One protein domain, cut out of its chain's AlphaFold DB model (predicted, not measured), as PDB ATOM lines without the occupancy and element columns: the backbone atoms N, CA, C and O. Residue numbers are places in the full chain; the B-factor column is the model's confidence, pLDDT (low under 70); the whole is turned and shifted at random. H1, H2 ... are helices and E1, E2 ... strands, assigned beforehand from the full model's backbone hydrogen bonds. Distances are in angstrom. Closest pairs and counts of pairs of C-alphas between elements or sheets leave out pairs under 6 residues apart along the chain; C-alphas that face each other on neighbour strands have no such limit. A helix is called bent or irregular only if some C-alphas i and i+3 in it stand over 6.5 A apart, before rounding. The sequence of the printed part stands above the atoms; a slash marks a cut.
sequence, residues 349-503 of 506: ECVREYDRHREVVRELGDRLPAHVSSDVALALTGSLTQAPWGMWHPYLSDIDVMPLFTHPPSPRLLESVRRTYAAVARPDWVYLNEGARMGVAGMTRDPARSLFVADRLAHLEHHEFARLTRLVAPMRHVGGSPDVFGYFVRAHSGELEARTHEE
ATOM      1  N   GLU A 349      20.902  33.231  15.595       78.25
ATOM      2  CA  GLU A 349      20.919  32.978  17.036       78.25
ATOM      3  C   GLU A 349      19.504  32.737  17.558       78.25
ATOM      4  O   GLU A 349      19.310  31.862  18.394       78.25
ATOM      5  N   CYS A 350      18.502  33.440  17.021       75.50
ATOM      6  CA  CYS A 350      17.102  33.217  17.380       75.50
ATOM      7  C   CYS A 350      16.636  31.800  17.047       75.50
ATOM      8  O   CYS A 350      15.906  31.206  17.842       75.50
ATOM      9  N   VAL A 351      17.052  31.270  15.891       78.94
ATOM     10  CA  VAL A 351      16.738  29.898  15.466       78.94
ATOM     11  C   VAL A 351      17.440  28.890  16.370       78.94
ATOM     12  O   VAL A 351      16.781  28.013  16.918       78.94
ATOM     13  N   ARG A 352      18.748  29.062  16.612       80.62
ATOM     14  CA  ARG A 352      19.504  28.178  17.518       80.62
ATOM     15  C   ARG A 352      18.893  28.128  18.916       80.62
ATOM     16  O   ARG A 352      18.791  27.063  19.514       80.62
ATOM     17  N   GLU A 353      18.482  29.278  19.435       77.00
ATOM     18  CA  GLU A 353      17.848  29.379  20.744       77.00
ATOM     19  C   GLU A 353      16.448  28.762  20.783       77.00
ATOM     20  O   GLU A 353      16.106  28.087  21.753       77.00
ATOM     21  N   TYR A 354      15.662  28.928  19.718       77.88
ATOM     22  CA  TYR A 354      14.368  28.264  19.568       77.88
ATOM     23  C   TYR A 354      14.523  26.740  19.575       77.88
ATOM     24  O   TYR A 354      13.812  26.055  20.312       77.88
ATOM     25  N   ASP A 355      15.473  26.211  18.803       80.69
ATOM     26  CA  ASP A 355      15.737  24.773  18.722       80.69
ATOM     27  C   ASP A 355      16.229  24.222  20.065       80.69
ATOM     28  O   ASP A 355      15.687  23.231  20.559       80.69
ATOM     29  N   ARG A 356      17.167  24.928  20.715       80.25
ATOM     30  CA  ARG A 356      17.620  24.613  22.079       80.25
ATOM     31  C   ARG A 356      16.451  24.567  23.057       80.25
ATOM     32  O   ARG A 356      16.350  23.643  23.859       80.25
ATOM     33  N   HIS A 357      15.556  25.552  23.001       78.75
ATOM     34  CA  HIS A 357      14.411  25.602  23.897       78.75
ATOM     35  C   HIS A 357      13.447  24.439  23.639       78.75
ATOM     36  O   HIS A 357      13.041  23.763  24.578       78.75
ATOM     37  N   ARG A 358      13.129  24.137  22.374       80.38
ATOM     38  CA  ARG A 358      12.308  22.968  22.015       80.38
ATOM     39  C   ARG A 358      12.881  21.663  22.545       80.38
ATOM     40  O   ARG A 358      12.113  20.811  22.988       80.38
ATOM     41  N   GLU A 359      14.198  21.507  22.487       84.31
ATOM     42  CA  GLU A 359      14.873  20.326  23.007       84.31
ATOM     43  C   GLU A 359      14.733  20.213  24.528       84.31
ATOM     44  O   GLU A 359      14.301  19.164  25.002       84.31
ATOM     45  N   VAL A 360      14.972  21.300  25.272       83.50
ATOM     46  CA  VAL A 360      14.770  21.345  26.734       83.50
ATOM     47  C   VAL A 360      13.337  20.976  27.108       83.50
ATOM     48  O   VAL A 360      13.119  20.173  28.013       83.50
ATOM     49  N   VAL A 361      12.347  21.532  26.404       82.00
ATOM     50  CA  VAL A 361      10.926  21.250  26.661       82.00
ATOM     51  C   VAL A 361      10.594  19.782  26.423       82.00
ATOM     52  O   VAL A 361       9.932  19.160  27.253       82.00
ATOM     53  N   ARG A 362      11.078  19.214  25.314       85.12
ATOM     54  CA  ARG A 362      10.907  17.791  25.005       85.12
ATOM     55  C   ARG A 362      11.542  16.916  26.086       85.12
ATOM     56  O   ARG A 362      10.902  15.999  26.582       85.12
ATOM     57  N   GLU A 363      12.766  17.234  26.494       88.69
ATOM     58  CA  GLU A 363      13.501  16.460  27.493       88.69
ATOM     59  C   GLU A 363      12.850  16.517  28.885       88.69
ATOM     60  O   GLU A 363      12.774  15.497  29.570       88.69
ATOM     61  N   LEU A 364      12.330  17.681  29.293       85.56
ATOM     62  CA  LEU A 364      11.557  17.825  30.533       85.56
ATOM     63  C   LEU A 364      10.295  16.954  30.527       85.56
ATOM     64  O   LEU A 364       9.980  16.346  31.551       85.56
ATOM     65  N   GLY A 365       9.594  16.879  29.392       85.44
ATOM     66  CA  GLY A 365       8.435  16.004  29.224       85.44
ATOM     67  C   GLY A 365       8.804  14.519  29.293       85.44
ATOM     68  O   GLY A 365       8.176  13.767  30.038       85.44
ATOM     69  N   ASP A 366       9.859  14.117  28.579       88.56
ATOM     70  CA  ASP A 366      10.274  12.715  28.434       88.56
ATOM     71  C   ASP A 366      10.881  12.121  29.724       88.56
ATOM     72  O   ASP A 366      10.794  10.915  29.962       88.56
ATOM     73  N   ARG A 367      11.520  12.943  30.569       88.50
ATOM     74  CA  ARG A 367      12.239  12.476  31.773       88.50
ATOM     75  C   ARG A 367      11.389  12.379  33.038       88.50
ATOM     76  O   ARG A 367      11.915  11.999  34.091       88.50
ATOM     77  N   LEU A 368      10.108  12.737  32.987       87.56
ATOM     78  CA  LEU A 368       9.256  12.662  34.169       87.56
ATOM     79  C   LEU A 368       8.942  11.191  34.505       87.56
ATOM     80  O   LEU A 368       8.431  10.465  33.652       87.56
ATOM     81  N   PRO A 369       9.222  10.710  35.732       86.94
ATOM     82  CA  PRO A 369       8.932   9.327  36.093       86.94
ATOM     83  C   PRO A 369       7.437   9.012  35.992       86.94
ATOM     84  O   PRO A 369       6.612   9.820  36.412       86.94
ATOM     85  N   ALA A 370       7.086   7.801  35.552       85.12
ATOM     86  CA  ALA A 370       5.688   7.385  35.370       85.12
ATOM     87  C   ALA A 370       4.818   7.525  36.641       85.12
ATOM     88  O   ALA A 370       3.632   7.818  36.564       85.12
ATOM     89  N   HIS A 371       5.417   7.339  37.824       80.62
ATOM     90  CA  HIS A 371       4.737   7.492  39.119       80.62
ATOM     91  C   HIS A 371       4.562   8.955  39.559       80.62
ATOM     92  O   HIS A 371       3.882   9.219  40.539       80.62
ATOM     93  N   VAL A 372       5.235   9.894  38.893       84.62
ATOM     94  CA  VAL A 372       5.091  11.341  39.098       84.62
ATOM     95  C   VAL A 372       4.133  11.903  38.054       84.62
ATOM     96  O   VAL A 372       3.310  12.754  38.373       84.62
ATOM     97  N   SER A 373       4.198  11.403  36.816       86.31
ATOM     98  CA  SER A 373       3.443  11.921  35.676       86.31
ATOM     99  C   SER A 373       1.925  11.808  35.793       86.31
ATOM    100  O   SER A 373       1.247  12.446  35.004       86.31
ATOM    101  N   SER A 374       1.380  11.021  36.726       89.00
ATOM    102  CA  SER A 374      -0.064  10.983  37.001       89.00
ATOM    103  C   SER A 374      -0.537  12.128  37.902       89.00
ATOM    104  O   SER A 374      -1.680  12.562  37.775       89.00
ATOM    105  N   ASP A 375       0.343  12.639  38.770       90.50
ATOM    106  CA  ASP A 375      -0.033  13.466  39.927       90.50
ATOM    107  C   ASP A 375       0.392  14.937  39.787       90.50
ATOM    108  O   ASP A 375       0.016  15.781  40.602       90.50
ATOM    109  N   VAL A 376       1.178  15.263  38.758       91.62
ATOM    110  CA  VAL A 376       1.625  16.627  38.443       91.62
ATOM    111  C   VAL A 376       1.476  16.895  36.954       91.62
ATOM    112  O   VAL A 376       1.726  16.013  36.131       91.62
ATOM    113  N   ALA A 377       1.129  18.127  36.602       92.44
ATOM    114  CA  ALA A 377       1.336  18.643  35.256       92.44
ATOM    115  C   ALA A 377       2.511  19.617  35.265       92.44
ATOM    116  O   ALA A 377       2.573  20.515  36.097       92.44
ATOM    117  N   LEU A 378       3.433  19.465  34.324       89.50
ATOM    118  CA  LEU A 378       4.431  20.474  34.016       89.50
ATOM    119  C   LEU A 378       3.864  21.365  32.921       89.50
ATOM    120  O   LEU A 378       3.513  20.907  31.827       89.50
ATOM    121  N   ALA A 379       3.768  22.647  33.229       86.19
ATOM    122  CA  ALA A 379       3.335  23.663  32.300       86.19
ATOM    123  C   ALA A 379       4.455  24.668  32.053       86.19
ATOM    124  O   ALA A 379       5.267  24.927  32.934       86.19
ATOM    125  N   LEU A 380       4.491  25.238  30.855       80.25
ATOM    126  CA  LEU A 380       5.284  26.426  30.577       80.25
ATOM    127  C   LEU A 380       4.370  27.629  30.544       80.25
ATOM    128  O   LEU A 380       3.396  27.647  29.783       80.25
ATOM    129  N   THR A 381       4.710  28.644  31.319       74.62
ATOM    130  CA  THR A 381       4.202  29.991  31.081       74.62
ATOM    131  C   THR A 381       4.805  30.568  29.800       74.62
ATOM    132  O   THR A 381       5.901  30.197  29.398       74.62
ATOM    133  N   GLY A 382       4.027  31.383  29.082       64.06
ATOM    134  CA  GLY A 382       4.480  32.084  27.873       64.06
ATOM    135  C   GLY A 382       5.067  31.201  26.759       64.06
ATOM    136  O   GLY A 382       6.221  31.332  26.365       64.06
ATOM    137  N   SER A 383       4.232  30.319  26.202       52.88
ATOM    138  CA  SER A 383       4.631  29.293  25.228       52.88
ATOM    139  C   SER A 383       5.601  29.739  24.127       52.88
ATOM    140  O   SER A 383       5.494  30.832  23.585       52.88
ATOM    141  N   LEU A 384       6.451  28.817  23.666       55.88
ATOM    142  CA  LEU A 384       7.338  28.973  22.500       55.88
ATOM    143  C   LEU A 384       6.619  29.509  21.235       55.88
ATOM    144  O   LEU A 384       7.221  30.198  20.421       55.88
ATOM    145  N   THR A 385       5.326  29.207  21.069       51.69
ATOM    146  CA  THR A 385       4.475  29.702  19.965       51.69
ATOM    147  C   THR A 385       3.926  31.115  20.175       51.69
ATOM    148  O   THR A 385       3.470  31.741  19.221       51.69
ATOM    149  N   GLN A 386       3.935  31.609  21.411       51.28
ATOM    150  CA  GLN A 386       3.525  32.961  21.795       51.28
ATOM    151  C   GLN A 386       4.719  33.857  22.160       51.28
ATOM    152  O   GLN A 386       4.571  35.085  22.198       51.28
ATOM    153  N   ALA A 387       5.897  33.266  22.377       55.12
ATOM    154  CA  ALA A 387       7.162  33.962  22.487       55.12
ATOM    155  C   ALA A 387       7.382  34.773  21.198       55.12
ATOM    156  O   ALA A 387       7.249  34.235  20.094       55.12
ATOM    157  N   PRO A 388       7.655  36.082  21.300       53.91
ATOM    158  CA  PRO A 388       7.918  36.885  20.120       53.91
ATOM    159  C   PRO A 388       9.134  36.315  19.380       53.91
ATOM    160  O   PRO A 388      10.225  36.244  19.940       53.91
ATOM    161  N   TRP A 389       8.942  35.925  18.116       55.25
ATOM    162  CA  TRP A 389      10.041  35.510  17.243       55.25
ATOM    163  C   TRP A 389      11.124  36.603  17.253       55.25
ATOM    164  O   TRP A 389      10.806  37.795  17.222       55.25
ATOM    165  N   GLY A 390      12.402  36.216  17.319       50.75
ATOM    166  CA  GLY A 390      13.517  37.171  17.270       50.75
ATOM    167  C   GLY A 390      14.231  37.473  18.586       50.75
ATOM    168  O   GLY A 390      15.072  38.377  18.590       50.75
ATOM    169  N   MET A 391      13.895  36.789  19.690       57.81
ATOM    170  CA  MET A 391      14.645  36.852  20.953       57.81
ATOM    171  C   MET A 391      14.146  35.861  22.009       57.81
ATOM    172  O   MET A 391      12.944  35.648  22.156       57.81
ATOM    173  N   TRP A 392      15.081  35.393  22.839       59.06
ATOM    174  CA  TRP A 392      14.832  34.550  24.005       59.06
ATOM    175  C   TRP A 392      15.418  35.215  25.251       59.06
ATOM    176  O   TRP A 392      16.595  35.065  25.545       59.06
ATOM    177  N   HIS A 393      14.621  36.009  25.968       53.72
ATOM    178  CA  HIS A 393      15.024  36.537  27.280       53.72
ATOM    179  C   HIS A 393      14.298  35.742  28.371       53.72
ATOM    180  O   HIS A 393      13.093  35.543  28.182       53.72
ATOM    181  N   PRO A 394      14.944  35.390  29.510       47.56
ATOM    182  CA  PRO A 394      14.326  34.713  30.669       47.56
ATOM    183  C   PRO A 394      12.914  35.198  31.011       47.56
ATOM    184  O   PRO A 394      12.040  34.454  31.421       47.56
ATOM    185  N   TYR A 395      12.703  36.491  30.803       48.53
ATOM    186  CA  TYR A 395      11.539  37.217  31.254       48.53
ATOM    187  C   TYR A 395      10.708  37.847  30.115       48.53
ATOM    188  O   TYR A 395       9.703  38.507  30.361       48.53
ATOM    189  N   LEU A 396      11.134  37.722  28.855       45.72
ATOM    190  CA  LEU A 396      10.237  37.990  27.715       45.72
ATOM    191  C   LEU A 396       9.300  36.850  27.437       45.72
ATOM    192  O   LEU A 396       8.255  37.015  26.803       45.72
ATOM    193  N   SER A 397       9.820  35.691  27.776       47.41
ATOM    194  CA  SER A 397       9.214  34.448  27.472       47.41
ATOM    195  C   SER A 397       8.207  34.117  28.565       47.41
ATOM    196  O   SER A 397       7.316  33.348  28.287       47.41
ATOM    197  N   ASP A 398       8.273  34.710  29.767       56.28
ATOM    198  CA  ASP A 398       7.597  34.147  30.941       56.28
ATOM    199  C   ASP A 398       7.828  32.618  30.987       56.28
ATOM    200  O   ASP A 398       6.983  31.911  31.507       56.28
ATOM    201  N   ILE A 399       8.904  32.064  30.396       62.44
ATOM    202  CA  ILE A 399       9.055  30.610  30.260       62.44
ATOM    203  C   ILE A 399       9.730  30.071  31.503       62.44
ATOM    204  O   ILE A 399      10.923  29.766  31.527       62.44
ATOM    205  N   ASP A 400       8.903  29.918  32.518       73.62
ATOM    206  CA  ASP A 400       9.189  29.071  33.646       73.62
ATOM    207  C   ASP A 400       8.516  27.719  33.448       73.62
ATOM    208  O   ASP A 400       7.424  27.612  32.884       73.62
ATOM    209  N   VAL A 401       9.150  26.683  33.982       80.19
ATOM    210  CA  VAL A 401       8.486  25.409  34.229       80.19
ATOM    211  C   VAL A 401       7.677  25.559  35.509       80.19
ATOM    212  O   VAL A 401       8.244  25.693  36.592       80.19
ATOM    213  N   MET A 402       6.357  25.523  35.388       84.56
ATOM    214  CA  MET A 402       5.420  25.515  36.502       84.56
ATOM    215  C   MET A 402       4.942  24.087  36.770       84.56
ATOM    216  O   MET A 402       4.281  23.492  35.913       84.56
ATOM    217  N   PRO A 403       5.213  23.522  37.953       88.56
ATOM    218  CA  PRO A 403       4.549  22.314  38.393       88.56
ATOM    219  C   PRO A 403       3.159  22.673  38.937       88.56
ATOM    220  O   PRO A 403       3.027  23.410  39.915       88.56
ATOM    221  N   LEU A 404       2.122  22.157  38.284       89.69
ATOM    222  CA  LEU A 404       0.723  22.314  38.665       89.69
ATOM    223  C   LEU A 404       0.227  21.057  39.372       89.69
ATOM    224  O   LEU A 404       0.529  19.935  38.954       89.69
ATOM    225  N   PHE A 405      -0.607  21.252  40.386       90.00
ATOM    226  CA  PHE A 405      -1.194  20.170  41.167       90.00
ATOM    227  C   PHE A 405      -2.694  20.389  41.376       90.00
ATOM    228  O   PHE A 405      -3.168  21.526  41.426       90.00
ATOM    229  N   THR A 406      -3.448  19.305  41.548       89.69
ATOM    230  CA  THR A 406      -4.843  19.375  42.013       89.69
ATOM    231  C   THR A 406      -4.885  19.711  43.504       89.69
ATOM    232  O   THR A 406      -5.476  20.708  43.909       89.69
ATOM    233  N   HIS A 407      -4.132  18.943  44.293       85.69
ATOM    234  CA  HIS A 407      -4.008  19.054  45.744       85.69
ATOM    235  C   HIS A 407      -2.564  19.382  46.154       85.69
ATOM    236  O   HIS A 407      -1.640  19.211  45.357       85.69
ATOM    237  N   PRO A 408      -2.318  19.826  47.400       85.25
ATOM    238  CA  PRO A 408      -0.961  20.056  47.886       85.25
ATOM    239  C   PRO A 408      -0.090  18.791  47.742       85.25
ATOM    240  O   PRO A 408      -0.461  17.741  48.275       85.25
ATOM    241  N   PRO A 409       1.061  18.859  47.046       86.19
ATOM    242  CA  PRO A 409       1.876  17.680  46.790       86.19
ATOM    243  C   PRO A 409       2.582  17.192  48.053       86.19
ATOM    244  O   PRO A 409       2.940  17.970  48.941       86.19
ATOM    245  N   SER A 410       2.868  15.889  48.105       88.25
ATOM    246  CA  SER A 410       3.763  15.354  49.132       88.25
ATOM    247  C   SER A 410       5.201  15.867  48.925       88.25
ATOM    248  O   SER A 410       5.618  16.078  47.781       88.25
ATOM    249  N   PRO A 411       6.022  15.987  49.989       87.94
ATOM    250  CA  PRO A 411       7.426  16.383  49.850       87.94
ATOM    251  C   PRO A 411       8.222  15.480  48.898       87.94
ATOM    252  O   PRO A 411       9.100  15.951  48.185       87.94
ATOM    253  N   ARG A 412       7.889  14.181  48.847       88.75
ATOM    254  CA  ARG A 412       8.528  13.217  47.939       88.75
ATOM    255  C   ARG A 412       8.183  13.479  46.476       88.75
ATOM    256  O   ARG A 412       9.065  13.360  45.632       88.75
ATOM    257  N   LEU A 413       6.929  13.832  46.186       89.12
ATOM    258  CA  LEU A 413       6.484  14.167  44.834       89.12
ATOM    259  C   LEU A 413       7.213  15.418  44.328       89.12
ATOM    260  O   LEU A 413       7.809  15.384  43.253       89.12
ATOM    261  N   LEU A 414       7.247  16.479  45.142       87.38
ATOM    262  CA  LEU A 414       7.941  17.720  44.794       87.38
ATOM    263  C   LEU A 414       9.452  17.504  44.612       87.38
ATOM    264  O   LEU A 414      10.035  17.990  43.648       87.38
ATOM    265  N   GLU A 415      10.086  16.712  45.479       89.75
ATOM    266  CA  GLU A 415      11.509  16.382  45.345       89.75
ATOM    267  C   GLU A 415      11.809  15.551  44.088       89.75
ATOM    268  O   GLU A 415      12.870  15.687  43.479       89.75
ATOM    269  N   SER A 416      10.889  14.689  43.651       89.31
ATOM    270  CA  SER A 416      11.034  13.995  42.368       89.31
ATOM    271  C   SER A 416      10.939  14.959  41.181       89.31
ATOM    272  O   SER A 416      11.759  14.851  40.273       89.31
ATOM    273  N   VAL A 417      10.032  15.942  41.217       89.31
ATOM    274  CA  VAL A 417       9.957  17.004  40.193       89.31
ATOM    275  C   VAL A 417      11.253  17.819  40.152       89.31
ATOM    276  O   VAL A 417      11.828  17.997  39.076       89.31
ATOM    277  N   ARG A 418      11.771  18.247  41.312       90.56
ATOM    278  CA  ARG A 418      13.053  18.968  41.421       90.56
ATOM    279  C   ARG A 418      14.217  18.171  40.849       90.56
ATOM    280  O   ARG A 418      15.025  18.728  40.110       90.56
ATOM    281  N   ARG A 419      14.297  16.872  41.156       91.44
ATOM    282  CA  ARG A 419      15.338  15.980  40.625       91.44
ATOM    283  C   ARG A 419      15.233  15.806  39.113       91.44
ATOM    284  O   ARG A 419      16.260  15.878  38.445       91.44
ATOM    285  N   THR A 420      14.027  15.632  38.571       89.19
ATOM    286  CA  THR A 420      13.813  15.579  37.116       89.19
ATOM    287  C   THR A 420      14.257  16.877  36.455       89.19
ATOM    288  O   THR A 420      15.052  16.837  35.520       89.19
ATOM    289  N   TYR A 421      13.815  18.023  36.979       88.38
ATOM    290  CA  TYR A 421      14.220  19.334  36.481       88.38
ATOM    291  C   TYR A 421      15.744  19.509  36.543       88.38
ATOM    292  O   TYR A 421      16.352  19.863  35.538       88.38
ATOM    293  N   ALA A 422      16.388  19.178  37.668       89.56
ATOM    294  CA  ALA A 422      17.838  19.272  37.839       89.56
ATOM    295  C   ALA A 422      18.636  18.356  36.893       89.56
ATOM    296  O   ALA A 422      19.750  18.715  36.517       89.56
ATOM    297  N   ALA A 423      18.077  17.210  36.494       89.00
ATOM    298  CA  ALA A 423      18.730  16.240  35.614       89.00
ATOM    299  C   ALA A 423      18.687  16.612  34.118       89.00
ATOM    300  O   ALA A 423      19.407  15.991  33.333       89.00
ATOM    301  N   VAL A 424      17.848  17.575  33.720       88.06
ATOM    302  CA  VAL A 424      17.765  18.078  32.340       88.06
ATOM    303  C   VAL A 424      18.786  19.191  32.130       88.06
ATOM    304  O   VAL A 424      18.784  20.191  32.857       88.06
ATOM    305  N   ALA A 425      19.638  19.035  31.113       84.69
ATOM    306  CA  ALA A 425      20.563  20.082  30.699       84.69
ATOM    307  C   ALA A 425      19.764  21.242  30.097       84.69
ATOM    308  O   ALA A 425      19.043  21.078  29.118       84.69
ATOM    309  N   ARG A 426      19.864  22.424  30.699       79.88
ATOM    310  CA  ARG A 426      19.075  23.592  30.303       79.88
ATOM    311  C   ARG A 426      19.864  24.875  30.534       79.88
ATOM    312  O   ARG A 426      20.793  24.871  31.339       79.88
ATOM    313  N   PRO A 427      19.495  25.973  29.866       72.81
ATOM    314  CA  PRO A 427      20.051  27.280  30.176       72.81
ATOM    315  C   PRO A 427      19.671  27.735  31.592       72.81
ATOM    316  O   PRO A 427      18.545  27.500  32.033       72.81
ATOM    317  N   ASP A 428      20.568  28.467  32.253       69.50
ATOM    318  CA  ASP A 428      20.397  28.969  33.631       69.50
ATOM    319  C   ASP A 428      19.183  29.891  33.830       69.50
ATOM    320  O   ASP A 428      18.808  30.194  34.959       69.50
ATOM    321  N   TRP A 429      18.579  30.348  32.733       66.94
ATOM    322  CA  TRP A 429      17.426  31.236  32.713       66.94
ATOM    323  C   TRP A 429      16.070  30.525  32.576       66.94
ATOM    324  O   TRP A 429      15.045  31.194  32.652       66.94
ATOM    325  N   VAL A 430      16.031  29.204  32.353       72.81
ATOM    326  CA  VAL A 430      14.780  28.419  32.390       72.81
ATOM    327  C   VAL A 430      14.559  27.961  33.824       72.81
ATOM    328  O   VAL A 430      15.150  26.963  34.243       72.81
ATOM    329  N   TYR A 431      13.731  28.668  34.589       77.25
ATOM    330  CA  TYR A 431      13.546  28.406  36.017       77.25
ATOM    331  C   TYR A 431      12.442  27.374  36.288       77.25
ATOM    332  O   TYR A 431      11.472  27.258  35.542       77.25
ATOM    333  N   LEU A 432      12.584  26.618  37.380       80.12
ATOM    334  CA  LEU A 432      11.470  25.880  37.975       80.12
ATOM    335  C   LEU A 432      10.736  26.850  38.893       80.12
ATOM    336  O   LEU A 432      11.180  27.124  40.011       80.12
ATOM    337  N   ASN A 433       9.634  27.395  38.401       78.50
ATOM    338  CA  ASN A 433       8.770  28.256  39.181       78.50
ATOM    339  C   ASN A 433       7.846  27.362  39.987       78.50
ATOM    340  O   ASN A 433       6.784  26.958  39.529       78.50
ATOM    341  N   GLU A 434       8.290  27.006  41.187       76.75
ATOM    342  CA  GLU A 434       7.461  26.224  42.096       76.75
ATOM    343  C   GLU A 434       6.246  27.025  42.537       76.75
ATOM    344  O   GLU A 434       5.219  26.437  42.790       76.75
ATOM    345  N   GLY A 435       6.311  28.346  42.518       65.12
ATOM    346  CA  GLY A 435       5.246  29.252  42.892       65.12
ATOM    347  C   GLY A 435       5.853  30.618  43.109       65.12
ATOM    348  O   GLY A 435       7.071  30.763  43.261       65.12
ATOM    349  N   ALA A 436       5.013  31.642  43.121       52.38
ATOM    350  CA  ALA A 436       5.555  32.975  43.189       52.38
ATOM    351  C   ALA A 436       6.252  33.198  44.543       52.38
ATOM    352  O   ALA A 436       5.753  32.848  45.617       52.38
ATOM    353  N   ARG A 437       7.464  33.729  44.453       42.88
ATOM    354  CA  ARG A 437       8.200  34.328  45.560       42.88
ATOM    355  C   ARG A 437       8.194  35.831  45.308       42.88
ATOM    356  O   ARG A 437       8.099  36.269  44.156       42.88
ATOM    357  N   MET A 438       8.344  36.648  46.349       38.16
ATOM    358  CA  MET A 438       8.677  38.057  46.114       38.16
ATOM    359  C   MET A 438       9.912  38.144  45.200       38.16
ATOM    360  O   MET A 438      10.933  37.524  45.488       38.16
ATOM    361  N   GLY A 439       9.797  38.891  44.099       40.97
ATOM    362  CA  GLY A 439      10.889  39.117  43.149       40.97
ATOM    363  C   GLY A 439      10.941  38.195  41.925       40.97
ATOM    364  O   GLY A 439      11.755  38.452  41.053       40.97
ATOM    365  N   VAL A 440      10.086  37.172  41.786       41.09
ATOM    366  CA  VAL A 440       9.862  36.471  40.497       41.09
ATOM    367  C   VAL A 440       8.373  36.139  40.395       41.09
ATOM    368  O   VAL A 440       7.836  35.413  41.228       41.09
ATOM    369  N   ALA A 441       7.678  36.763  39.439       39.94
ATOM    370  CA  ALA A 441       6.213  36.758  39.274       39.94
ATOM    371  C   ALA A 441       5.367  37.296  40.460       39.94
ATOM    372  O   ALA A 441       4.155  37.459  40.327       39.94
ATOM    373  N   GLY A 442       5.981  37.642  41.598       40.88
ATOM    374  CA  GLY A 442       5.442  38.596  42.567       40.88
ATOM    375  C   GLY A 442       4.194  38.175  43.358       40.88
ATOM    376  O   GLY A 442       3.378  39.030  43.668       40.88
ATOM    377  N   MET A 443       3.997  36.918  43.740       40.03
ATOM    378  CA  MET A 443       2.900  36.556  44.660       40.03
ATOM    379  C   MET A 443       3.452  35.998  45.977       40.03
ATOM    380  O   MET A 443       4.380  35.204  45.972       40.03
ATOM    381  N   THR A 444       2.848  36.424  47.089       37.91
ATOM    382  CA  THR A 444       2.927  35.911  48.473       37.91
ATOM    383  C   THR A 444       4.269  35.919  49.244       37.91
ATOM    384  O   THR A 444       5.371  35.770  48.715       37.91
ATOM    385  N   ARG A 445       4.133  36.070  50.575       39.50
ATOM    386  CA  ARG A 445       5.184  36.107  51.617       39.50
ATOM    387  C   ARG A 445       5.404  34.762  52.350       39.50
ATOM    388  O   ARG A 445       6.162  34.737  53.315       39.50
ATOM    389  N   ASP A 446       4.759  33.664  51.935       38.38
ATOM    390  CA  ASP A 446       4.764  32.381  52.667       38.38
ATOM    391  C   ASP A 446       5.397  31.229  51.848       38.38
ATOM    392  O   ASP A 446       4.781  30.759  50.887       38.38
ATOM    393  N   PRO A 447       6.584  30.715  52.239       39.62
ATOM    394  CA  PRO A 447       7.255  29.589  51.578       39.62
ATOM    395  C   PRO A 447       6.443  28.282  51.529       39.62
ATOM    396  O   PRO A 447       6.725  27.427  50.692       39.62
ATOM    397  N   ALA A 448       5.455  28.093  52.414       38.06
ATOM    398  CA  ALA A 448       4.622  26.884  52.464       38.06
ATOM    399  C   ALA A 448       3.417  26.927  51.498       38.06
ATOM    400  O   ALA A 448       2.751  25.909  51.268       38.06
ATOM    401  N   ARG A 449       3.126  28.104  50.929       50.53
ATOM    402  CA  ARG A 449       2.029  28.350  49.975       50.53
ATOM    403  C   ARG A 449       2.514  28.603  48.546       50.53
ATOM    404  O   ARG A 449       1.688  28.773  47.658       50.53
ATOM    405  N   SER A 450       3.825  28.566  48.317       58.81
ATOM    406  CA  SER A 450       4.498  28.804  47.036       58.81
ATOM    407  C   SER A 450       4.330  27.658  46.025       58.81
ATOM    408  O   SER A 450       5.327  27.233  45.457       58.81
ATOM    409  N   LEU A 451       3.114  27.125  45.829       73.12
ATOM    410  CA  LEU A 451       2.797  26.088  44.834       73.12
ATOM    411  C   LEU A 451       1.533  26.417  44.034       73.12
ATOM    412  O   LEU A 451       0.544  26.884  44.596       73.12
ATOM    413  N   PHE A 452       1.542  26.115  42.734       81.94
ATOM    414  CA  PHE A 452       0.371  26.252  41.863       81.94
ATOM    415  C   PHE A 452      -0.592  25.071  42.064       81.94
ATOM    416  O   PHE A 452      -0.508  24.044  41.392       81.94
ATOM    417  N   VAL A 453      -1.506  25.218  43.028       86.75
ATOM    418  CA  VAL A 453      -2.459  24.175  43.444       86.75
ATOM    419  C   VAL A 453      -3.894  24.615  43.154       86.75
ATOM    420  O   VAL A 453      -4.322  25.656  43.653       86.75
ATOM    421  N   ALA A 454      -4.639  23.811  42.395       85.62
ATOM    422  CA  ALA A 454      -6.001  24.124  41.953       85.62
ATOM    423  C   ALA A 454      -6.962  24.383  43.128       85.62
ATOM    424  O   ALA A 454      -7.653  25.399  43.151       85.62
ATOM    425  N   ASP A 455      -6.924  23.538  44.161       84.44
ATOM    426  CA  ASP A 455      -7.776  23.671  45.352       84.44
ATOM    427  C   ASP A 455      -7.515  24.933  46.184       84.44
ATOM    428  O   ASP A 455      -8.296  25.270  47.071       84.44
ATOM    429  N   ARG A 456      -6.390  25.619  45.952       82.25
ATOM    430  CA  ARG A 456      -5.993  26.800  46.728       82.25
ATOM    431  C   ARG A 456      -6.240  28.116  46.001       82.25
ATOM    432  O   ARG A 456      -5.975  29.163  46.585       82.25
ATOM    433  N   LEU A 457      -6.749  28.088  44.768       81.75
ATOM    434  CA  LEU A 457      -6.944  29.299  43.964       81.75
ATOM    435  C   LEU A 457      -7.899  30.300  44.629       81.75
ATOM    436  O   LEU A 457      -7.597  31.491  44.657       81.75
ATOM    437  N   ALA A 458      -8.966  29.812  45.265       81.75
ATOM    438  CA  ALA A 458      -9.918  30.636  46.014       81.75
ATOM    439  C   ALA A 458      -9.303  31.351  47.233       81.75
ATOM    440  O   ALA A 458      -9.852  32.329  47.734       81.75
ATOM    441  N   HIS A 459      -8.149  30.891  47.724       80.62
ATOM    442  CA  HIS A 459      -7.465  31.491  48.874       80.62
ATOM    443  C   HIS A 459      -6.487  32.607  48.496       80.62
ATOM    444  O   HIS A 459      -5.895  33.208  49.392       80.62
ATOM    445  N   LEU A 460      -6.287  32.865  47.200       76.19
ATOM    446  CA  LEU A 460      -5.431  33.951  46.732       76.19
ATOM    447  C   LEU A 460      -6.117  35.303  46.949       76.19
ATOM    448  O   LEU A 460      -7.306  35.472  46.648       76.19
ATOM    449  N   GLU A 461      -5.359  36.300  47.406       76.69
ATOM    450  CA  GLU A 461      -5.844  37.678  47.415       76.69
ATOM    451  C   GLU A 461      -6.127  38.152  45.981       76.69
ATOM    452  O   GLU A 461      -5.574  37.630  45.012       76.69
ATOM    453  N   HIS A 462      -6.984  39.164  45.811       76.00
ATOM    454  CA  HIS A 462      -7.352  39.663  44.479       76.00
ATOM    455  C   HIS A 462      -6.125  40.030  43.628       76.00
ATOM    456  O   HIS A 462      -6.040  39.663  42.458       76.00
ATOM    457  N   HIS A 463      -5.130  40.688  44.230       70.44
ATOM    458  CA  HIS A 463      -3.909  41.083  43.532       70.44
ATOM    459  C   HIS A 463      -3.021  39.882  43.142       70.44
ATOM    460  O   HIS A 463      -2.374  39.908  42.094       70.44
ATOM    461  N   GLU A 464      -3.019  38.814  43.942       72.81
ATOM    462  CA  GLU A 464      -2.286  37.571  43.681       72.81
ATOM    463  C   GLU A 464      -2.972  36.783  42.565       72.81
ATOM    464  O   GLU A 464      -2.344  36.429  41.570       72.81
ATOM    465  N   PHE A 465      -4.291  36.607  42.647       77.62
ATOM    466  CA  PHE A 465      -5.067  35.955  41.595       77.62
ATOM    467  C   PHE A 465      -4.956  36.699  40.252       77.62
ATOM    468  O   PHE A 465      -4.800  36.079  39.195       77.62
ATOM    469  N   ALA A 466      -4.948  38.036  40.280       73.62
ATOM    470  CA  ALA A 466      -4.717  38.861  39.098       73.62
ATOM    471  C   ALA A 466      -3.310  38.671  38.504       73.62
ATOM    472  O   ALA A 466      -3.160  38.760  37.286       73.62
ATOM    473  N   ARG A 467      -2.279  38.393  39.319       72.75
ATOM    474  CA  ARG A 467      -0.923  38.045  38.847       72.75
ATOM    475  C   ARG A 467      -0.877  36.629  38.266       72.75
ATOM    476  O   ARG A 467      -0.393  36.468  37.148       72.75
ATOM    477  N   LEU A 468      -1.464  35.634  38.937       77.00
ATOM    478  CA  LEU A 468      -1.569  34.260  38.425       77.00
ATOM    479  C   LEU A 468      -2.306  34.197  37.084       77.00
ATOM    480  O   LEU A 468      -1.873  33.505  36.168       77.00
ATOM    481  N   THR A 469      -3.394  34.950  36.937       78.06
ATOM    482  CA  THR A 469      -4.167  35.006  35.687       78.06
ATOM    483  C   THR A 469      -3.299  35.422  34.491       78.06
ATOM    484  O   THR A 469      -3.503  34.926  33.382       78.06
ATOM    485  N   ARG A 470      -2.265  36.254  34.713       72.88
ATOM    486  CA  ARG A 470      -1.288  36.649  33.677       72.88
ATOM    487  C   ARG A 470      -0.433  35.467  33.211       72.88
ATOM    488  O   ARG A 470      -0.073  35.424  32.040       72.88
ATOM    489  N   LEU A 471      -0.136  34.531  34.113       74.94
ATOM    490  CA  LEU A 471       0.655  33.327  33.853       74.94
ATOM    491  C   LEU A 471      -0.181  32.238  33.164       74.94
ATOM    492  O   LEU A 471       0.268  31.624  32.200       74.94
ATOM    493  N   VAL A 472      -1.425  32.038  33.614       78.69
ATOM    494  CA  VAL A 472      -2.314  30.980  33.100       78.69
ATOM    495  C   VAL A 472      -2.747  31.234  31.653       78.69
ATOM    496  O   VAL A 472      -2.793  30.295  30.861       78.69
ATOM    497  N   ALA A 473      -3.017  32.485  31.265       74.88
ATOM    498  CA  ALA A 473      -3.510  32.808  29.920       74.88
ATOM    499  C   ALA A 473      -2.608  32.295  28.764       74.88
ATOM    500  O   ALA A 473      -3.126  31.695  27.815       74.88
ATOM    501  N   PRO A 474      -1.271  32.475  28.799       73.06
ATOM    502  CA  PRO A 474      -0.374  31.929  27.782       73.06
ATOM    503  C   PRO A 474       0.167  30.521  28.093       73.06
ATOM    504  O   PRO A 474       1.002  30.001  27.348       73.06
ATOM    505  N   MET A 475      -0.281  29.897  29.182       81.88
ATOM    506  CA  MET A 475       0.274  28.646  29.690       81.88
ATOM    507  C   MET A 475       0.029  27.470  28.738       81.88
ATOM    508  O   MET A 475      -1.027  27.366  28.103       81.88
ATOM    509  N   ARG A 476       0.994  26.554  28.628       86.12
ATOM    510  CA  ARG A 476       0.860  25.315  27.846       86.12
ATOM    511  C   ARG A 476       1.358  24.117  28.627       86.12
ATOM    512  O   ARG A 476       2.395  24.186  29.274       86.12
ATOM    513  N   HIS A 477       0.633  23.013  28.508       89.56
ATOM    514  CA  HIS A 477       1.064  21.721  29.017       89.56
ATOM    515  C   HIS A 477       2.283  21.220  28.238       89.56
ATOM    516  O   HIS A 477       2.273  21.249  27.005       89.56
ATOM    517  N   VAL A 478       3.310  20.751  28.948       86.19
ATOM    518  CA  VAL A 478       4.543  20.233  28.336       86.19
ATOM    519  C   VAL A 478       4.992  18.871  28.857       86.19
ATOM    520  O   VAL A 478       5.838  18.242  28.231       86.19
ATOM    521  N   GLY A 479       4.425  18.378  29.957       89.31
ATOM    522  CA  GLY A 479       4.747  17.058  30.491       89.31
ATOM    523  C   GLY A 479       3.921  16.720  31.725       89.31
ATOM    524  O   GLY A 479       3.310  17.597  32.323       89.31
ATOM    525  N   GLY A 480       3.924  15.453  32.136       93.12
ATOM    526  CA  GLY A 480       3.061  14.986  33.222       93.12
ATOM    527  C   GLY A 480       1.613  14.784  32.784       93.12
ATOM    528  O   GLY A 480       1.367  14.372  31.650       93.12
ATOM    529  N   SER A 481       0.674  15.007  33.701       94.94
ATOM    530  CA  SER A 481      -0.726  14.613  33.552       94.94
ATOM    531  C   SER A 481      -1.548  15.682  32.820       94.94
ATOM    532  O   SER A 481      -1.782  16.763  33.376       94.94
ATOM    533  N   PRO A 482      -2.089  15.386  31.618       94.81
ATOM    534  CA  PRO A 482      -3.033  16.278  30.946       94.81
ATOM    535  C   PRO A 482      -4.300  16.530  31.776       94.81
ATOM    536  O   PRO A 482      -4.890  17.609  31.687       94.81
ATOM    537  N   ASP A 483      -4.699  15.566  32.611       95.81
ATOM    538  CA  ASP A 483      -5.882  15.675  33.465       95.81
ATOM    539  C   ASP A 483      -5.666  16.685  34.594       95.81
ATOM    540  O   ASP A 483      -6.538  17.521  34.838       95.81
ATOM    541  N   VAL A 484      -4.486  16.670  35.230       95.06
ATOM    542  CA  VAL A 484      -4.101  17.669  36.244       95.06
ATOM    543  C   VAL A 484      -4.046  19.062  35.622       95.06
ATOM    544  O   VAL A 484      -4.595  20.008  36.190       95.06
ATOM    545  N   PHE A 485      -3.458  19.193  34.426       94.50
ATOM    546  CA  PHE A 485      -3.435  20.460  33.692       94.50
ATOM    547  C   PHE A 485      -4.854  20.974  33.414       94.50
ATOM    548  O   PHE A 485      -5.187  22.115  33.740       94.50
ATOM    549  N   GLY A 486      -5.712  20.118  32.850       95.25
ATOM    550  CA  GLY A 486      -7.097  20.462  32.541       95.25
ATOM    551  C   GLY A 486      -7.911  20.813  33.787       95.25
ATOM    552  O   GLY A 486      -8.732  21.728  33.740       95.25
ATOM    553  N   TYR A 487      -7.677  20.124  34.905       95.81
ATOM    554  CA  TYR A 487      -8.318  20.431  36.182       95.81
ATOM    555  C   TYR A 487      -7.908  21.811  36.700       95.81
ATOM    556  O   TYR A 487      -8.778  22.619  37.015       95.81
ATOM    557  N   PHE A 488      -6.605  22.106  36.726       92.06
ATOM    558  CA  PHE A 488      -6.091  23.398  37.178       92.06
ATOM    559  C   PHE A 488      -6.653  24.563  36.353       92.06
ATOM    560  O   PHE A 488      -7.120  25.549  36.920       92.06
ATOM    561  N   VAL A 489      -6.671  24.437  35.019       92.75
ATOM    562  CA  VAL A 489      -7.224  25.474  34.131       92.75
ATOM    563  C   VAL A 489      -8.721  25.682  34.378       92.75
ATOM    564  O   VAL A 489      -9.160  26.825  34.468       92.75
ATOM    565  N   ARG A 490      -9.507  24.609  34.552       95.25
ATOM    566  CA  ARG A 490     -10.941  24.727  34.877       95.25
ATOM    567  C   ARG A 490     -11.179  25.391  36.231       95.25
ATOM    568  O   ARG A 490     -12.053  26.246  36.327       95.25
ATOM    569  N   ALA A 491     -10.410  25.017  37.254       90.25
ATOM    570  CA  ALA A 491     -10.494  25.635  38.575       90.25
ATOM    571  C   ALA A 491     -10.171  27.136  38.508       90.25
ATOM    572  O   ALA A 491     -10.888  27.949  39.084       90.25
ATOM    573  N   HIS A 492      -9.140  27.513  37.742       90.69
ATOM    574  CA  HIS A 492      -8.804  28.915  37.494       90.69
ATOM    575  C   HIS A 492      -9.927  29.668  36.772       90.69
ATOM    576  O   HIS A 492     -10.285  30.759  37.208       90.69
ATOM    577  N   SER A 493     -10.516  29.093  35.718       92.94
ATOM    578  CA  SER A 493     -11.640  29.721  35.007       92.94
ATOM    579  C   SER A 493     -12.866  29.912  35.904       92.94
ATOM    580  O   SER A 493     -13.444  30.994  35.892       92.94
ATOM    581  N   GLY A 494     -13.220  28.917  36.726       92.31
ATOM    582  CA  GLY A 494     -14.339  29.037  37.666       92.31
ATOM    583  C   GLY A 494     -14.119  30.126  38.722       92.31
ATOM    584  O   GLY A 494     -15.030  30.894  39.018       92.31
ATOM    585  N   GLU A 495     -12.897  30.250  39.241       88.69
ATOM    586  CA  GLU A 495     -12.542  31.315  40.187       88.69
ATOM    587  C   GLU A 495     -12.533  32.703  39.525       88.69
ATOM    588  O   GLU A 495     -12.953  33.691  40.130       88.69
ATOM    589  N   LEU A 496     -12.077  32.791  38.271       89.56
ATOM    590  CA  LEU A 496     -12.113  34.032  37.502       89.56
ATOM    591  C   LEU A 496     -13.557  34.515  37.318       89.56
ATOM    592  O   LEU A 496     -13.827  35.686  37.576       89.56
ATOM    593  N   GLU A 497     -14.464  33.614  36.932       91.19
ATOM    594  CA  GLU A 497     -15.898  33.897  36.794       91.19
ATOM    595  C   GLU A 497     -16.506  34.371  38.121       91.19
ATOM    596  O   GLU A 497     -17.154  35.424  38.153       91.19
ATOM    597  N   ALA A 498     -16.242  33.658  39.222       88.19
ATOM    598  CA  ALA A 498     -16.732  34.017  40.553       88.19
ATOM    599  C   ALA A 498     -16.317  35.445  40.953       88.19
ATOM    600  O   ALA A 498     -17.164  36.257  41.321       88.19
ATOM    601  N   ARG A 499     -15.037  35.796  40.777       85.56
ATOM    602  CA  ARG A 499     -14.514  37.128  41.124       85.56
ATOM    603  C   ARG A 499     -15.046  38.246  40.235       85.56
ATOM    604  O   ARG A 499     -15.258  39.350  40.724       85.56
ATOM    605  N   THR A 500     -15.288  37.986  38.948       81.12
ATOM    606  CA  THR A 500     -15.914  38.982  38.057       81.12
ATOM    607  C   THR A 500     -17.384  39.246  38.378       81.12
ATOM    608  O   THR A 500     -17.891  40.313  38.042       81.12
ATOM    609  N   HIS A 501     -18.074  38.309  39.033       72.56
ATOM    610  CA  HIS A 501     -19.464  38.483  39.464       72.56
ATOM    611  C   HIS A 501     -19.607  39.123  40.857       72.56
ATOM    612  O   HIS A 501     -20.708  39.532  41.220       72.56
ATOM    613  N   GLU A 502     -18.514  39.251  41.615       58.31
ATOM    614  CA  GLU A 502     -18.488  39.849  42.958       58.31
ATOM    615  C   GLU A 502     -18.123  41.345  42.990       58.31
ATOM    616  O   GLU A 502     -18.258  41.966  44.043       58.31
ATOM    617  N   GLU A 503     -17.708  41.966  41.878       42.88
ATOM    618  CA  GLU A 503     -17.541  43.428  41.818       42.88
ATOM    619  C   GLU A 503     -18.920  44.117  41.736       42.88
ATOM    620  O   GLU A 503     -19.591  44.022  40.702       42.88
TER     621      GLU A 503
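AT A GLANCE: This is residues 349 to 503 of the 506 residues of an uncharacterized protein of Spinactinospora alkalitolerans (UniProt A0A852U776). A small, twisted three-stranded sheet sits in the middle between two long helices: H5 crosses one face, and the last residues of H1, 361 to 366, cover part of the other, making three layers, with helices on both faces of a sheet. H1 and H5 reach away from the sheet toward opposite ends of the longest axis; H2 only grazes the sheet, short H3 packs on H5, and H4 is near both H3 and H5. The printed part has 155 residues, in the order H1 E1 E2 H2 H3 H4 E3 H5; the sheet order is E2, E1, E3, antiparallel throughout, and the class is mostly helix. The whole is compact, with a radius of gyration of the C-alphas of 15.3 A and spans of 47 by 36 by 27 A.

IN THESE COORDINATES: The sheet holds E2, residues 401 to 405, E1, residues 377 to 380, and E3, residues 476 to 480. H5, residues 482 to 501, measures 28.9 A and ends at C-alpha 501 (-19.464, 38.483, 39.464). H1, residues 349 to 366, measures 25.6 A from C-alpha 349 at (20.919, 32.978, 17.036). H2 is residues 411 to 423, 18.2 A long, and H4 residues 462 to 472, 15.2 A long. H3, residues 454 to 459, is irregular: C-alphas 455 and 458 are 7.3 A apart.

HOW THE PARTS SIT: E1 is the inner strand; N 402 and O 379 of the hairpin E1 and E2 are 2.8 A apart, and N 378 and O 479 of E1 and E3 are 2.7 A apart, both within hydrogen-bond range. Residues 404 to 405 of E2 also pair, parallel, with residues 452 to 453. H5 is on the sheet at a height of 7.5 A, over E1; its closest C-alphas to E1 are those of Phe 485 and Ala 377, 5.3 A. H1 is on the opposite face at a height of 11.2 A and runs along the strands, at 7 degrees to E3 on the local plane; the closest C-alphas of H1 and E3, those of Gly 365 and Gly 479, are 4.0 A apart. H3 touches H5 through residues 487 to 495 of H5, at a shallow tilt of 23 degrees, the same way, closest at the C-alphas of Ala 454 and Phe 488, 4.8 A. H1 and H5 are apart. In H1, H2 and H5 every O i to N i+4 pair is within hydrogen-bond range; H4 has 5 of 7, and H3 0 of 2 but 2 of 3 O i to N i+3 pairs.

THE WHOLE: The C-alphas farthest apart, those of Glu 349 and Glu 502, are 47.7 A apart. The printed part has no cut. The links E1 to E2 and H2 to H3 are long. The mean pLDDT of the printed part is 76.1; residues 382 to 399, 428 to 429, 435 to 450 and 502 to 503 are under 70.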